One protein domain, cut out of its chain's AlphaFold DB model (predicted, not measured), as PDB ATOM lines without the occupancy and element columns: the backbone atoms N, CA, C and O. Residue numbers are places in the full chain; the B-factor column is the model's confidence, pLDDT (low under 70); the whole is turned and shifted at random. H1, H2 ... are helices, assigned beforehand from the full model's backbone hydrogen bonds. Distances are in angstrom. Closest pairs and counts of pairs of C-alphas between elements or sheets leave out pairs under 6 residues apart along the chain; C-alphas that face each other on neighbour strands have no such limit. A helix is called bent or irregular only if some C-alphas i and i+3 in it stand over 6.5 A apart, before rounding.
ATOM      1  N   LEU A 482      22.402 -35.904 -13.372       81.94
ATOM      2  CA  LEU A 482      21.362 -36.790 -12.855       81.94
ATOM      3  C   LEU A 482      20.737 -36.224 -11.573       81.94
ATOM      4  O   LEU A 482      19.534 -35.989 -11.551       81.94
ATOM      5  N   GLU A 483      21.549 -35.881 -10.569       84.00
ATOM      6  CA  GLU A 483      21.089 -35.244  -9.320       84.00
ATOM      7  C   GLU A 483      20.328 -33.933  -9.577       84.00
ATOM      8  O   GLU A 483      19.325 -33.636  -8.920       84.00
ATOM      9  N   ALA A 484      20.785 -33.135 -10.549       84.50
ATOM     10  CA  ALA A 484      20.110 -31.905 -10.944       84.50
ATOM     11  C   ALA A 484      18.708 -32.193 -11.503       84.50
ATOM     12  O   ALA A 484      17.747 -31.554 -11.075       84.50
ATOM     13  N   PHE A 485      18.565 -33.167 -12.403       83.62
ATOM     14  CA  PHE A 485      17.261 -33.545 -12.948       83.62
ATOM     15  C   PHE A 485      16.377 -34.311 -11.958       83.62
ATOM     16  O   PHE A 485      15.174 -34.078 -11.974       83.62
ATOM     17  N   GLU A 486      16.910 -35.142 -11.060       84.50
ATOM     18  CA  GLU A 486      16.137 -35.745  -9.960       84.50
ATOM     19  C   GLU A 486      15.556 -34.679  -9.034       84.50
ATOM     20  O   GLU A 486      14.370 -34.723  -8.685       84.50
ATOM     21  N   THR A 487      16.370 -33.675  -8.696       85.25
ATOM     22  CA  THR A 487      15.934 -32.524  -7.902       85.25
ATOM     23  C   THR A 487      14.844 -31.740  -8.630       85.25
ATOM     24  O   THR A 487      13.861 -31.355  -8.003       85.25
ATOM     25  N   ILE A 488      14.974 -31.504  -9.940       85.94
ATOM     26  CA  ILE A 488      13.956 -30.769 -10.705       85.94
ATOM     27  C   ILE A 488      12.680 -31.605 -10.862       85.94
ATOM     28  O   ILE A 488      11.607 -31.109 -10.554       85.94
ATOM     29  N   TYR A 489      12.769 -32.873 -11.267       84.88
ATOM     30  CA  TYR A 489      11.610 -33.753 -11.479       84.88
ATOM     31  C   TYR A 489      10.781 -33.936 -10.202       84.88
ATOM     32  O   TYR A 489       9.561 -34.020 -10.261       84.88
ATOM     33  N   SER A 490      11.433 -33.950  -9.037       83.56
ATOM     34  CA  SER A 490      10.750 -34.079  -7.744       83.56
ATOM     35  C   SER A 490      10.098 -32.776  -7.249       83.56
ATOM     36  O   SER A 490       9.331 -32.827  -6.293       83.56
ATOM     37  N   ASN A 491      10.404 -31.620  -7.857       83.12
ATOM     38  CA  ASN A 491       9.969 -30.293  -7.390       83.12
ATOM     39  C   ASN A 491       9.271 -29.421  -8.462       83.12
ATOM     40  O   ASN A 491       8.658 -28.414  -8.110       83.12
ATOM     41  N   ASP A 492       9.351 -29.766  -9.752       85.38
ATOM     42  CA  ASP A 492       8.691 -29.069 -10.862       85.38
ATOM     43  C   ASP A 492       7.583 -29.948 -11.458       85.38
ATOM     44  O   ASP A 492       7.809 -30.760 -12.357       85.38
ATOM     45  N   GLU A 493       6.355 -29.734 -10.983       87.06
ATOM     46  CA  GLU A 493       5.135 -30.372 -11.495       87.06
ATOM     47  C   GLU A 493       4.967 -30.176 -13.014       87.06
ATOM     48  O   GLU A 493       4.331 -30.991 -13.683       87.06
ATOM     49  N   LYS A 494       5.546 -29.116 -13.602       85.75
ATOM     50  CA  LYS A 494       5.526 -28.941 -15.058       85.75
ATOM     51  C   LYS A 494       6.421 -29.947 -15.758       85.75
ATOM     52  O   LYS A 494       6.034 -30.391 -16.830       85.75
ATOM     53  N   LEU A 495       7.571 -30.316 -15.190       87.06
ATOM     54  CA  LEU A 495       8.444 -31.318 -15.800       87.06
ATOM     55  C   LEU A 495       7.757 -32.683 -15.786       87.06
ATOM     56  O   LEU A 495       7.749 -33.354 -16.814       87.06
ATOM     57  N   GLU A 496       7.106 -33.046 -14.677       87.38
ATOM     58  CA  GLU A 496       6.299 -34.269 -14.592       87.38
ATOM     59  C   GLU A 496       5.166 -34.264 -15.637       87.38
ATOM     60  O   GLU A 496       5.140 -35.122 -16.520       87.38
ATOM     61  N   ASN A 497       4.308 -33.233 -15.636       85.62
ATOM     62  CA  ASN A 497       3.219 -33.073 -16.613       85.62
ATOM     63  C   ASN A 497       3.704 -32.991 -18.078       85.62
ATOM     64  O   ASN A 497       2.934 -33.242 -19.007       85.62
ATOM     65  N   TYR A 498       4.954 -32.587 -18.315       86.50
ATOM     66  CA  TYR A 498       5.543 -32.517 -19.650       86.50
ATOM     67  C   TYR A 498       6.068 -33.882 -20.102       86.50
ATOM     68  O   TYR A 498       5.803 -34.303 -21.227       86.50
ATOM     69  N   VAL A 499       6.749 -34.613 -19.217       88.00
ATOM     70  CA  VAL A 499       7.186 -35.996 -19.458       88.00
ATOM     71  C   VAL A 499       5.978 -36.917 -19.668       88.00
ATOM     72  O   VAL A 499       6.005 -37.755 -20.571       88.00
ATOM     73  N   ASP A 500       4.880 -36.684 -18.946       87.88
ATOM     74  CA  ASP A 500       3.594 -37.371 -19.115       87.88
ATOM     75  C   ASP A 500       3.010 -37.289 -20.536       87.88
ATOM     76  O   ASP A 500       2.351 -38.230 -20.982       87.88
ATOM     77  N   GLN A 501       3.267 -36.206 -21.279       88.50
ATOM     78  CA  GLN A 501       2.756 -36.028 -22.649       88.50
ATOM     79  C   GLN A 501       3.508 -36.854 -23.700       88.50
ATOM     80  O   GLN A 501       2.987 -37.067 -24.804       88.50
ATOM     81  N   TRP A 502       4.727 -37.292 -23.380       87.38
ATOM     82  CA  TRP A 502       5.625 -37.999 -24.296       87.38
ATOM     83  C   TRP A 502       5.793 -39.471 -23.914       87.38
ATOM     84  O   TRP A 502       5.673 -40.343 -24.776       87.38
ATOM     85  N   ILE A 503       5.989 -39.767 -22.626       89.06
ATOM     86  CA  ILE A 503       6.142 -41.134 -22.126       89.06
ATOM     87  C   ILE A 503       4.769 -41.686 -21.718       89.06
ATOM     88  O   ILE A 503       4.287 -41.481 -20.602       89.06
ATOM     89  N   LYS A 504       4.139 -42.413 -22.649       86.25
ATOM     90  CA  LYS A 504       2.837 -43.085 -22.475       86.25
ATOM     91  C   LYS A 504       2.939 -44.359 -21.624       86.25
ATOM     92  O   LYS A 504       2.690 -45.460 -22.106       86.25
ATOM     93  N   GLU A 505       3.336 -44.189 -20.373       89.81
ATOM     94  CA  GLU A 505       3.377 -45.232 -19.350       89.81
ATOM     95  C   GLU A 505       2.437 -44.827 -18.204       89.81
ATOM     96  O   GLU A 505       2.508 -43.702 -17.718       89.81
ATOM     97  N   ASP A 506       1.539 -45.708 -17.770       77.31
ATOM     98  CA  ASP A 506       0.549 -45.363 -16.738       77.31
ATOM     99  C   ASP A 506       1.151 -45.435 -15.321       77.31
ATOM    100  O   ASP A 506       0.614 -44.875 -14.364       77.31
ATOM    101  N   ASN A 507       2.295 -46.110 -15.164       84.56
ATOM    102  CA  ASN A 507       3.022 -46.189 -13.904       84.56
ATOM    103  C   ASN A 507       4.026 -45.029 -13.743       84.56
ATOM    104  O   ASN A 507       5.071 -45.008 -14.393       84.56
ATOM    105  N   LYS A 508       3.746 -44.112 -12.804       81.81
ATOM    106  CA  LYS A 508       4.590 -42.944 -12.477       81.81
ATOM    107  C   LYS A 508       6.062 -43.288 -12.202       81.81
ATOM    108  O   LYS A 508       6.935 -42.599 -12.722       81.81
ATOM    109  N   GLU A 509       6.356 -44.354 -11.456       76.81
ATOM    110  CA  GLU A 509       7.746 -44.740 -11.152       76.81
ATOM    111  C   GLU A 509       8.460 -45.335 -12.371       76.81
ATOM    112  O   GLU A 509       9.632 -45.048 -12.605       76.81
ATOM    113  N   LEU A 510       7.754 -46.114 -13.199       64.69
ATOM    114  CA  LEU A 510       8.333 -46.640 -14.439       64.69
ATOM    115  C   LEU A 510       8.564 -45.519 -15.461       64.69
ATOM    116  O   LEU A 510       9.598 -45.502 -16.121       64.69
ATOM    117  N   LYS A 511       7.656 -44.541 -15.537       86.75
ATOM    118  CA  LYS A 511       7.811 -43.338 -16.363       86.75
ATOM    119  C   LYS A 511       9.003 -42.486 -15.923       86.75
ATOM    120  O   LYS A 511       9.815 -42.089 -16.755       86.75
ATOM    121  N   LYS A 512       9.139 -42.274 -14.611       87.75
ATOM    122  CA  LYS A 512      10.282 -41.607 -13.976       87.75
ATOM    123  C   LYS A 512      11.596 -42.331 -14.305       87.75
ATOM    124  O   LYS A 512      12.536 -41.697 -14.767       87.75
ATOM    125  N   ALA A 513      11.642 -43.658 -14.163       83.69
ATOM    126  CA  ALA A 513      12.810 -44.468 -14.524       83.69
ATOM    127  C   ALA A 513      13.136 -44.410 -16.029       83.69
ATOM    128  O   ALA A 513      14.299 -44.281 -16.403       83.69
ATOM    129  N   MET A 514      12.123 -44.441 -16.902       80.38
ATOM    130  CA  MET A 514      12.308 -44.265 -18.347       80.38
ATOM    131  C   MET A 514      12.895 -42.888 -18.675       80.38
ATOM    132  O   MET A 514      13.833 -42.812 -19.463       80.38
ATOM    133  N   PHE A 515      12.423 -41.820 -18.028       91.44
ATOM    134  CA  PHE A 515      12.998 -40.483 -18.176       91.44
ATOM    135  C   PHE A 515      14.465 -40.428 -17.717       91.44
ATOM    136  O   PHE A 515      15.308 -39.924 -18.457       91.44
ATOM    137  N   PHE A 516      14.797 -41.000 -16.553       89.75
ATOM    138  CA  PHE A 516      16.179 -41.030 -16.057       89.75
ATOM    139  C   PHE A 516      17.125 -41.880 -16.905       89.75
ATOM    140  O   PHE A 516      18.261 -41.463 -17.113       89.75
ATOM    141  N   SER A 517      16.647 -42.970 -17.513       80.31
ATOM    142  CA  SER A 517      17.463 -43.769 -18.439       80.31
ATOM    143  C   SER A 517      17.957 -42.976 -19.659       80.31
ATOM    144  O   SER A 517      19.012 -43.288 -20.203       80.31
ATOM    145  N   LEU A 518      17.252 -41.903 -20.049       83.25
ATOM    146  CA  LEU A 518      17.692 -40.985 -21.108       83.25
ATOM    147  C   LEU A 518      18.737 -39.971 -20.629       83.25
ATOM    148  O   LEU A 518      19.449 -39.382 -21.438       83.25
ATOM    149  N   ILE A 519      18.826 -39.731 -19.322       89.69
ATOM    150  CA  ILE A 519      19.893 -38.919 -18.728       89.69
ATOM    151  C   ILE A 519      21.164 -39.762 -18.622       89.69
ATOM    152  O   ILE A 519      22.242 -39.308 -19.000       89.69
ATOM    153  N   GLU A 520      21.018 -41.011 -18.180       81.62
ATOM    154  CA  GLU A 520      22.097 -41.998 -18.086       81.62
ATOM    155  C   GLU A 520      22.677 -42.375 -19.461       81.62
ATOM    156  O   GLU A 520      23.890 -42.531 -19.582       81.62
ATOM    157  N   SER A 521      21.853 -42.449 -20.517       76.69
ATOM    158  CA  SER A 521      22.323 -42.634 -21.902       76.69
ATOM    159  C   SER A 521      23.023 -41.399 -22.491       76.69
ATOM    160  O   SER A 521      23.674 -41.495 -23.531       76.69
ATOM    161  N   GLY A 522      22.884 -40.230 -21.856       86.19
ATOM    162  CA  GLY A 522      23.386 -38.948 -22.351       86.19
ATOM    163  C   GLY A 522      22.496 -38.260 -23.395       86.19
ATOM    164  O   GLY A 522      22.816 -37.134 -23.799       86.19
ATOM    165  N   ASP A 523      21.370 -38.868 -23.794       85.50
ATOM    166  CA  ASP A 523      20.381 -38.257 -24.696       85.50
ATOM    167  C   ASP A 523      19.845 -36.945 -24.104       85.50
ATOM    168  O   ASP A 523      19.793 -35.921 -24.790       85.50
ATOM    169  N   ILE A 524      19.547 -36.947 -22.800       89.06
ATOM    170  CA  ILE A 524      19.215 -35.783 -21.976       89.06
ATOM    171  C   ILE A 524      20.436 -35.384 -21.134       89.06
ATOM    172  O   ILE A 524      20.625 -35.817 -20.005       89.06
ATOM    173  N   ASN A 525      21.269 -34.500 -21.677       89.50
ATOM    174  CA  ASN A 525      22.433 -33.940 -20.980       89.50
ATOM    175  C   ASN A 525      22.273 -32.442 -20.631       89.50
ATOM    176  O   ASN A 525      21.203 -31.854 -20.809       89.50
ATOM    177  N   GLN A 526      23.355 -31.816 -20.157       86.38
ATOM    178  CA  GLN A 526      23.413 -30.437 -19.657       86.38
ATOM    179  C   GLN A 526      22.848 -29.377 -20.624       86.38
ATOM    180  O   GLN A 526      22.317 -28.372 -20.159       86.38
ATOM    181  N   LYS A 527      22.852 -29.621 -21.947       87.75
ATOM    182  CA  LYS A 527      22.252 -28.709 -22.946       87.75
ATOM    183  C   LYS A 527      20.752 -28.451 -22.735       87.75
ATOM    184  O   LYS A 527      20.250 -27.425 -23.184       87.75
ATOM    185  N   HIS A 528      20.045 -29.354 -22.046       90.12
ATOM    186  CA  HIS A 528      18.619 -29.232 -21.709       90.12
ATOM    187  C   HIS A 528      18.362 -28.440 -20.421       90.12
ATOM    188  O   HIS A 528      17.208 -28.254 -20.040       90.12
ATOM    189  N   LEU A 529      19.411 -27.966 -19.746       85.62
ATOM    190  CA  LEU A 529      19.321 -27.101 -18.575       85.62
ATOM    191  C   LEU A 529      19.759 -25.677 -18.930       85.62
ATOM    192  O   LEU A 529      20.583 -25.461 -19.818       85.62
ATOM    193  N   PHE A 530      19.219 -24.681 -18.229       79.50
ATOM    194  CA  PHE A 530      19.752 -23.319 -18.261       79.50
ATOM    195  C   PHE A 530      21.053 -23.236 -17.464       79.50
ATOM    196  O   PHE A 530      21.062 -23.513 -16.260       79.50
ATOM    197  N   ASP A 531      22.111 -22.771 -18.130       62.31
ATOM    198  CA  ASP A 531      23.510 -22.815 -17.680       62.31
ATOM    199  C   ASP A 531      23.744 -22.107 -16.330       62.31
ATOM    200  O   ASP A 531      24.655 -22.457 -15.585       62.31
ATOM    201  N   SER A 532      22.873 -21.156 -15.975       49.03
ATOM    202  CA  SER A 532      22.932 -20.370 -14.737       49.03
ATOM    203  C   SER A 532      21.769 -20.587 -13.755       49.03
ATOM    204  O   SER A 532      21.782 -19.987 -12.681       49.03
ATOM    205  N   ARG A 533      20.741 -21.398 -14.079       53.97
ATOM    206  CA  ARG A 533      19.463 -21.389 -13.315       53.97
ATOM    207  C   ARG A 533      18.877 -22.737 -12.877       53.97
ATOM    208  O   ARG A 533      17.863 -22.715 -12.189       53.97
ATOM    209  N   ARG A 534      19.469 -23.892 -13.222       66.19
ATOM    210  CA  ARG A 534      18.903 -25.238 -12.915       66.19
ATOM    211  C   ARG A 534      17.427 -25.409 -13.344       66.19
ATOM    212  O   ARG A 534      16.685 -26.162 -12.727       66.19
ATOM    213  N   GLY A 535      16.990 -24.692 -14.377       77.44
ATOM    214  CA  GLY A 535      15.669 -24.858 -14.991       77.44
ATOM    215  C   GLY A 535      15.775 -25.623 -16.307       77.44
ATOM    216  O   GLY A 535      16.844 -25.635 -16.920       77.44
ATOM    217  N   VAL A 536      14.675 -26.216 -16.763       87.88
ATOM    218  CA  VAL A 536      14.628 -27.008 -18.003       87.88
ATOM    219  C   VAL A 536      14.397 -26.117 -19.227       87.88
ATOM    220  O   VAL A 536      13.443 -25.340 -19.279       87.88
ATOM    221  N   LYS A 537      15.232 -26.278 -20.257       91.62
ATOM    222  CA  LYS A 537      15.015 -25.753 -21.613       91.62
ATOM    223  C   LYS A 537      13.992 -26.652 -22.324       91.62
ATOM    224  O   LYS A 537      14.361 -27.517 -23.118       91.62
ATOM    225  N   TYR A 538      12.706 -26.463 -22.014       88.25
ATOM    226  CA  TYR A 538      11.604 -27.313 -22.497       88.25
ATOM    227  C   TYR A 538      11.598 -27.518 -24.025       88.25
ATOM    228  O   TYR A 538      11.325 -28.623 -24.469       88.25
ATOM    229  N   SER A 539      11.988 -26.519 -24.826       85.56
ATOM    230  CA  SER A 539      12.085 -26.636 -26.293       85.56
ATOM    231  C   SER A 539      13.161 -27.617 -26.780       85.56
ATOM    232  O   SER A 539      12.972 -28.281 -27.795       85.56
ATOM    233  N   GLU A 540      14.291 -27.720 -26.076       90.25
ATOM    234  CA  GLU A 540      15.326 -28.712 -26.390       90.25
ATOM    235  C   GLU A 540      14.928 -30.087 -25.867       90.25
ATOM    236  O   GLU A 540      15.136 -31.092 -26.545       90.25
ATOM    237  N   LEU A 541      14.303 -30.133 -24.684       90.31
ATOM    238  CA  LEU A 541      13.776 -31.376 -24.132       90.31
ATOM    239  C   LEU A 541      12.683 -31.965 -25.039       90.31
ATOM    240  O   LEU A 541      12.659 -33.176 -25.240       90.31
ATOM    241  N   GLU A 542      11.843 -31.123 -25.652       89.62
ATOM    242  CA  GLU A 542      10.842 -31.538 -26.636       89.62
ATOM    243  C   GLU A 542      11.472 -32.254 -27.824       89.62
ATOM    244  O   GLU A 542      11.025 -33.336 -28.190       89.62
ATOM    245  N   LYS A 543      12.519 -31.671 -28.422       90.12
ATOM    246  CA  LYS A 543      13.214 -32.259 -29.576       90.12
ATOM    247  C   LYS A 543      13.747 -33.647 -29.229       90.12
ATOM    248  O   LYS A 543      13.520 -34.590 -29.980       90.12
ATOM    249  N   THR A 544      14.400 -33.783 -28.076       91.19
ATOM    250  CA  THR A 544      14.952 -35.059 -27.606       91.19
ATOM    251  C   THR A 544      13.846 -36.079 -27.319       91.19
ATOM    252  O   THR A 544      13.875 -37.173 -27.879       91.19
ATOM    253  N   LEU A 545      12.815 -35.720 -26.544       89.00
ATOM    254  CA  LEU A 545      11.693 -36.620 -26.242       89.00
ATOM    255  C   LEU A 545      10.897 -37.013 -27.495       89.00
ATOM    256  O   LEU A 545      10.480 -38.160 -27.601       89.00
ATOM    257  N   LYS A 546      10.737 -36.112 -28.467       88.31
ATOM    258  CA  LYS A 546      10.083 -36.378 -29.758       88.31
ATOM    259  C   LYS A 546      10.914 -37.276 -30.678       88.31
ATOM    260  O   LYS A 546      10.334 -37.972 -31.506       88.31
ATOM    261  N   ASN A 547      12.241 -37.275 -30.543       86.81
ATOM    262  CA  ASN A 547      13.129 -38.173 -31.284       86.81
ATOM    263  C   ASN A 547      13.182 -39.575 -30.655       86.81
ATOM    264  O   ASN A 547      13.172 -40.565 -31.381       86.81
ATOM    265  N   VAL A 548      13.216 -39.661 -29.321       87.88
ATOM    266  CA  VAL A 548      13.276 -40.930 -28.567       87.88
ATOM    267  C   VAL A 548      11.912 -41.621 -28.503       87.88
ATOM    268  O   VAL A 548      11.796 -42.821 -28.751       87.88
ATOM    269  N   TYR A 549      10.867 -40.855 -28.198       85.69
ATOM    270  CA  TYR A 549       9.471 -41.271 -28.210       85.69
ATOM    271  C   TYR A 549       8.743 -40.496 -29.309       85.69
ATOM    272  O   TYR A 549       7.957 -39.585 -29.013       85.69
TER     273      TYR A 549
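Overview. This is residues 482 to 549 of the 817 residues of an uncharacterized protein of endosymbiont GvMRE of Glomus versiforme (UniProt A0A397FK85). Four short helices are set round a common middle: the longest, H3, covers one side, H1 and H4 lie on roughly opposite sides of that middle, and H2 lies on a further side. The long link of residues 521 to 537 covers the side away from H2 and loops out to Ser 532 at one end of the domain, and the helices make few close C-alpha contacts with one another. The printed part has 68 residues with four named helices, in the order H1, H2, H3, H4, and no named strand; the class is all helix, with 39 residues in the helices. The whole is compact, with a radius of gyration of the C-alphas of 10.9 A, and the C-alphas span 34 by 25 by 19 A.

Along the chain. H3, residues 508 to 520, is the longest helix by residues and measures 18.4 A from first to last C-alpha. It begins at C-alpha 508, at (4.590, -42.944, -12.477), and ends at C-alpha 520, at (22.097, -41.998, -18.086). H1, residues 482 to 489, is 10.3 A long and begins at the first printed residue, with C-alpha 482 at (21.362, -36.790, -12.855). H2, residues 493 to 499, is 10.0 A long. H4, residues 538 to 548, is 15.0 A long and ends with C-alpha 548 at (13.276, -40.930, -28.567), one residue before the last printed residue, Tyr 549. No helix is bent or irregular.

Arrangement. H3 and H1 only just touch, with 3 pairs of C-alphas within 8 A; the closest C-alphas are those of Leu 482 and Ile 519, 6.4 A apart. H3 touches H1 with residues 516 to 520 alone. The two helices run opposite ways at a steep tilt of 37 degrees, only just beyond shallow. H3 and H2 are close but not clearly touching: the closest C-alphas, those of Val 499 and Phe 515, are 7.5 A apart, and the lines of the two helices are about perpendicular at 73 degrees. H1 and H2 only just touch, with 3 pairs of C-alphas within 8 A, and only at the corner by their link; the closest C-alphas are those of Tyr 489 and Leu 495, 5.9 A apart. They run opposite ways at a steep tilt of 69 degrees, only just short of about perpendicular. H4 touches no helix, but it is near H2, with 10 pairs of C-alphas within 10 A. H4 is apart from H1, and H3 and H4 are apart too, though they follow each other along the chain. In H1, H2 and H4 each O i to N i+4 pair is within hydrogen-bond range, and in H3 it is 7 of 9.

Size, cuts and confidence. The two C-alphas farthest apart are those of Asp 506 and Ser 532, at 33.6 A. Asp 506 lies between H2 and H3, and Ser 532 lies between H3 and H4. The C-alphas of Leu 482 and Tyr 549, the first and last printed residues, are 19.9 A apart. The link from H1 to H2 is tight, with 3 residues; the link from H2 to H3 is short, with 8 residues; and the link from H3 to H4 is long, with 17 residues. The C-alphas of that long link lie 7 to 18 A from the mean of the C-alphas. The printed part has no cut. The mean pLDDT of the printed part is 84.0, and the model's confidence is under 70 at residue 510 and at residues 531 to 534.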